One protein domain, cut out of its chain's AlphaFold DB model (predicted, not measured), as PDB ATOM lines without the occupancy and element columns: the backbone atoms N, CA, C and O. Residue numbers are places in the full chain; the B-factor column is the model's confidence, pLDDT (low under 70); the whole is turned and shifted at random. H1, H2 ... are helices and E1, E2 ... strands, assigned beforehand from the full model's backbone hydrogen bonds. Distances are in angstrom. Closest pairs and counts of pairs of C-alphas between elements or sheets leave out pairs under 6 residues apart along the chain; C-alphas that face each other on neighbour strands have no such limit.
ATOM      1  N   GLY A  29     -51.564 120.576  24.124       64.00
ATOM      2  CA  GLY A  29     -51.293 119.140  24.163       64.00
ATOM      3  C   GLY A  29     -51.779 118.408  22.909       64.00
ATOM      4  O   GLY A  29     -51.079 117.530  22.417       64.00
ATOM      5  N   ALA A  30     -52.917 118.809  22.339       73.31
ATOM      6  CA  ALA A  30     -53.433 118.281  21.079       73.31
ATOM      7  C   ALA A  30     -52.615 118.756  19.873       73.31
ATOM      8  O   ALA A  30     -52.385 117.974  18.958       73.31
ATOM      9  N   ALA A  31     -52.123 119.996  19.870       80.62
ATOM     10  CA  ALA A  31     -51.248 120.491  18.810       80.62
ATOM     11  C   ALA A  31     -49.887 119.776  18.826       80.62
ATOM     12  O   ALA A  31     -49.431 119.299  17.790       80.62
ATOM     13  N   VAL A  32     -49.260 119.639  19.998       81.94
ATOM     14  CA  VAL A  32     -47.952 118.977  20.146       81.94
ATOM     15  C   VAL A  32     -48.073 117.461  20.000       81.94
ATOM     16  O   VAL A  32     -47.291 116.852  19.278       81.94
ATOM     17  N   GLY A  33     -49.068 116.842  20.636       69.62
ATOM     18  CA  GLY A  33     -49.341 115.409  20.519       69.62
ATOM     19  C   GLY A  33     -49.839 115.022  19.128       69.62
ATOM     20  O   GLY A  33     -49.447 113.980  18.610       69.62
ATOM     21  N   GLY A  34     -50.631 115.882  18.487       80.31
ATOM     22  CA  GLY A  34     -51.093 115.709  17.111       80.31
ATOM     23  C   GLY A  34     -49.960 115.853  16.101       80.31
ATOM     24  O   GLY A  34     -49.797 114.980  15.254       80.31
ATOM     25  N   ALA A  35     -49.122 116.885  16.224       79.56
ATOM     26  CA  ALA A  35     -47.954 117.052  15.360       79.56
ATOM     27  C   ALA A  35     -46.913 115.947  15.598       79.56
ATOM     28  O   ALA A  35     -46.444 115.331  14.647       79.56
ATOM     29  N   GLY A  36     -46.592 115.639  16.856       77.88
ATOM     30  CA  GLY A  36     -45.660 114.569  17.213       77.88
ATOM     31  C   GLY A  36     -46.152 113.192  16.768       77.88
ATOM     32  O   GLY A  36     -45.389 112.430  16.182       77.88
ATOM     33  N   GLY A  37     -47.436 112.888  16.967       65.38
ATOM     34  CA  GLY A  37     -48.065 111.645  16.518       65.38
ATOM     35  C   GLY A  37     -48.158 111.532  14.996       65.38
ATOM     36  O   GLY A  37     -47.894 110.459  14.457       65.38
ATOM     37  N   ALA A  38     -48.449 112.628  14.291       73.62
ATOM     38  CA  ALA A  38     -48.453 112.660  12.829       73.62
ATOM     39  C   ALA A  38     -47.042 112.488  12.251       73.62
ATOM     40  O   ALA A  38     -46.867 111.747  11.290       73.62
ATOM     41  N   LEU A  39     -46.027 113.112  12.856       72.62
ATOM     42  CA  LEU A  39     -44.633 112.980  12.430       72.62
ATOM     43  C   LEU A  39     -44.074 111.586  12.720       72.62
ATOM     44  O   LEU A  39     -43.443 110.992  11.851       72.62
ATOM     45  N   LEU A  40     -44.329 111.033  13.908       70.75
ATOM     46  CA  LEU A  40     -43.938 109.664  14.250       70.75
ATOM     47  C   LEU A  40     -44.688 108.645  13.389       70.75
ATOM     48  O   LEU A  40     -44.076 107.692  12.911       70.75
ATOM     49  N   GLY A  41     -45.983 108.862  13.145       63.06
ATOM     50  CA  GLY A  41     -46.805 108.057  12.243       63.06
ATOM     51  C   GLY A  41     -46.298 108.105  10.804       63.06
ATOM     52  O   GLY A  41     -46.124 107.061  10.193       63.06
ATOM     53  N   ALA A  42     -45.954 109.284  10.287       65.44
ATOM     54  CA  ALA A  42     -45.351 109.439   8.966       65.44
ATOM     55  C   ALA A  42     -43.947 108.813   8.883       65.44
ATOM     56  O   ALA A  42     -43.615 108.175   7.890       65.44
ATOM     57  N   ALA A  43     -43.131 108.936   9.934       63.06
ATOM     58  CA  ALA A  43     -41.785 108.362   9.986       63.06
ATOM     59  C   ALA A  43     -41.784 106.829  10.128       63.06
ATOM     60  O   ALA A  43     -40.839 106.158   9.699       63.06
ATOM     61  N   THR A  44     -42.830 106.274  10.741       64.31
ATOM     62  CA  THR A  44     -43.062 104.825  10.829       64.31
ATOM     63  C   THR A  44     -43.850 104.285   9.638       64.31
ATOM     64  O   THR A  44     -43.725 103.100   9.333       64.31
ATOM     65  N   ASN A  45     -44.566 105.141   8.902       63.81
ATOM     66  CA  ASN A  45     -45.158 104.849   7.601       63.81
ATOM     67  C   ASN A  45     -44.061 104.822   6.532       63.81
ATOM     68  O   ASN A  45     -43.937 105.713   5.692       63.81
ATOM     69  N   ARG A  46     -43.228 103.789   6.594       64.94
ATOM     70  CA  ARG A  46     -42.231 103.508   5.572       64.94
ATOM     71  C   ARG A  46     -42.896 102.631   4.507       64.94
ATOM     72  O   ARG A  46     -43.114 101.447   4.773       64.94
ATOM     73  N   PRO A  47     -43.277 103.179   3.337       61.84
ATOM     74  CA  PRO A  47     -43.856 102.370   2.272       61.84
ATOM     75  C   PRO A  47     -42.836 101.306   1.859       61.84
ATOM     76  O   PRO A  47     -41.685 101.629   1.576       61.84
ATOM     77  N   GLY A  48     -43.242 100.038   1.903       68.44
ATOM     78  CA  GLY A  48     -42.349  98.905   1.648       68.44
ATOM     79  C   GLY A  48     -41.563  98.406   2.863       68.44
ATOM     80  O   GLY A  48     -40.765  97.499   2.699       68.44
ATOM     81  N   GLN A  49     -41.783  98.919   4.080       73.44
ATOM     82  CA  GLN A  49     -41.192  98.364   5.307       73.44
ATOM     83  C   GLN A  49     -42.277  97.819   6.240       73.44
ATOM     84  O   GLN A  49     -43.068  98.554   6.828       73.44
ATOM     85  N   CYS A  50     -42.289  96.501   6.387       76.88
ATOM     86  CA  CYS A  50     -43.216  95.745   7.208       76.88
ATOM     87  C   CYS A  50     -42.624  95.525   8.611       76.88
ATOM     88  O   CYS A  50     -41.448  95.192   8.774       76.88
ATOM     89  N   VAL A  51     -43.449  95.698   9.652       78.19
ATOM     90  CA  VAL A  51     -43.084  95.343  11.032       78.19
ATOM     91  C   VAL A  51     -43.304  93.854  11.247       78.19
ATOM     92  O   VAL A  51     -44.429  93.363  11.183       78.19
ATOM     93  N   TYR A  52     -42.234  93.161  11.603       73.56
ATOM     94  CA  TYR A  52     -42.265  91.770  12.019       73.56
ATOM     95  C   TYR A  52     -42.070  91.667  13.527       73.56
ATOM     96  O   TYR A  52     -41.433  92.513  14.154       73.56
ATOM     97  N   ARG A  53     -42.647  90.624  14.124       80.19
ATOM     98  CA  ARG A  53     -42.483  90.293  15.540       80.19
ATOM     99  C   ARG A  53     -41.818  88.928  15.638       80.19
ATOM    100  O   ARG A  53     -42.336  87.966  15.078       80.19
ATOM    101  N   ASP A  54     -40.691  88.846  16.332       78.44
ATOM    102  CA  ASP A  54     -40.057  87.559  16.610       78.44
ATOM    103  C   ASP A  54     -40.753  86.843  17.786       78.44
ATOM    104  O   ASP A  54     -41.556  87.429  18.518       78.44
ATOM    105  N   GLY A  55     -40.439  85.560  17.986       72.69
ATOM    106  CA  GLY A  55     -41.022  84.746  19.061       72.69
ATOM    107  C   GLY A  55     -40.717  85.248  20.480       72.69
ATOM    108  O   GLY A  55     -41.416  84.865  21.414       72.69
ATOM    109  N   ARG A  56     -39.721  86.129  20.656       81.75
ATOM    110  CA  ARG A  56     -39.405  86.798  21.931       81.75
ATOM    111  C   ARG A  56     -40.140  88.131  22.112       81.75
ATOM    112  O   ARG A  56     -39.965  88.792  23.132       81.75
ATOM    113  N   GLY A  57     -40.978  88.523  21.149       77.38
ATOM    114  CA  GLY A  57     -41.812  89.722  21.214       77.38
ATOM    115  C   GLY A  57     -41.127  91.016  20.768       77.38
ATOM    116  O   GLY A  57     -41.768  92.071  20.813       77.38
ATOM    117  N   GLN A  58     -39.876  90.966  20.306       81.19
ATOM    118  CA  GLN A  58     -39.201  92.116  19.713       81.19
ATOM    119  C   GLN A  58     -39.799  92.411  18.340       81.19
ATOM    120  O   GLN A  58     -40.130  91.520  17.555       81.19
ATOM    121  N   ARG A  59     -39.980  93.703  18.066       80.75
ATOM    122  CA  ARG A  59     -40.475  94.196  16.784       80.75
ATOM    123  C   ARG A  59     -39.303  94.716  15.971       80.75
ATOM    124  O   ARG A  59     -38.526  95.515  16.487       80.75
ATOM    125  N   TYR A  60     -39.208  94.298  14.717       74.62
ATOM    126  CA  TYR A  60     -38.195  94.771  13.780       74.62
ATOM    127  C   TYR A  60     -38.849  95.225  12.475       74.62
ATOM    128  O   TYR A  60     -39.872  94.681  12.065       74.62
ATOM    129  N   TYR A  61     -38.275  96.253  11.849       78.94
ATOM    130  CA  TYR A  61     -38.684  96.728  10.528       78.94
ATOM    131  C   TYR A  61     -37.846  96.001   9.478       78.94
ATOM    132  O   TYR A  61     -36.617  96.035   9.553       78.94
ATOM    133  N   ALA A  62     -38.495  95.342   8.527       76.81
ATOM    134  CA  ALA A  62     -37.849  94.712   7.379       76.81
ATOM    135  C   ALA A  62     -38.602  95.081   6.099       76.81
ATOM    136  O   ALA A  62     -39.739  95.542   6.173       76.81
ATOM    137  N   ASP A  63     -37.977  94.898   4.938       76.75
ATOM    138  CA  ASP A  63     -38.654  95.125   3.662       76.75
ATOM    139  C   ASP A  63     -39.880  94.209   3.544       76.75
ATOM    140  O   ASP A  63     -39.837  93.029   3.913       76.75
ATOM    141  N   CYS A  64     -40.996  94.769   3.085       73.69
ATOM    142  CA  CYS A  64     -42.185  93.990   2.795       73.69
ATOM    143  C   CYS A  64     -41.871  93.028   1.639       73.69
ATOM    144  O   CYS A  64     -41.190  93.408   0.687       73.69
ATOM    145  N   PRO A  65     -42.375  91.786   1.676       69.00
ATOM    146  CA  PRO A  65     -42.215  90.863   0.567       69.00
ATOM    147  C   PRO A  65     -42.827  91.485  -0.691       69.00
ATOM    148  O   PRO A  65     -43.924  92.042  -0.642       69.00
ATOM    149  N   ALA A  66     -42.106  91.403  -1.811       53.81
ATOM    150  CA  ALA A  66     -42.581  91.903  -3.094       53.81
ATOM    151  C   ALA A  66     -43.899  91.197  -3.462       53.81
ATOM    152  O   ALA A  66     -43.900  89.998  -3.746       53.81
ATOM    153  N   GLY A  67     -45.015  91.931  -3.413       57.12
ATOM    154  CA  GLY A  67     -46.352  91.408  -3.721       57.12
ATOM    155  C   GLY A  67     -47.481  91.816  -2.767       57.12
ATOM    156  O   GLY A  67     -48.495  91.122  -2.752       57.12
ATOM    157  N   TYR A  68     -47.313  92.878  -1.967       53.31
ATOM    158  CA  TYR A  68     -48.376  93.439  -1.120       53.31
ATOM    159  C   TYR A  68     -49.131  94.573  -1.818       53.31
ATOM    160  O   TYR A  68     -48.454  95.387  -2.489       53.31
TER     161      TYR A  68
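AT A GLANCE: This is residues 29 to 68 of the 68 residues of a protein of Aureimonas sp. Leaf324 (UniProt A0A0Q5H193). A single helix, H1, sticks out as a free arm over residues 29 to 43, and beyond its far end a small hairpin of two strands, E1 and E2, is set crosswise to it. The helix is not folded back on the hairpin, and the last residues, 64 to 68, form a tail with no named element. The printed part has 40 residues, with one named helix and two named strands in the order H1, E1, E2; the sheet has the order E1 - E2 and is antiparallel, and the class is mixed, helices and strands. The whole is only just extended, close to loose, with a radius of gyration of the C-alphas of 13.5 A, and flat, spanning 36 by 26 by 10 A.

HOW THE PARTS SIT: H1, residues 29 to 44, has each O i to N i+4 pair within hydrogen-bond range. E1, residues 49 to 53, and E2, residues 59 to 63, form a hairpin of antiparallel neighbours, with 145 degrees between their directions. The C-alphas of Gln 49 and Asp 63 face each other at 4.4 A, and those of Arg 53 and Arg 59 at 4.6 A. N 50 and O 62 are within hydrogen-bond range at 2.7 A, as are N 60 and O 52 at 2.9 A. H1 and E2 are apart.

IN THESE COORDINATES: H1 begins at C-alpha 29, (-51.293, 119.140, 24.163), and ends at C-alpha 44, (-43.062, 104.825, 10.829), 21.2 A away. E1 measures 13.1 A from first to last C-alpha. E2 measures 13.3 A and ends at C-alpha 63, (-38.654, 95.125, 3.662).

THE WHOLE: The two C-alphas farthest apart are those of Gly 29 and Gly 67, 39.6 A. The printed part has no cut, and it ends at Tyr 68, the chain's last residue. The links H1 to E1, of 4 residues, and E1 to E2, of 5 residues, are tight. The mean pLDDT of the printed part is 71.8, and it is under 70 at residues 29, 33, 37, 41 to 48 and 65 to 68.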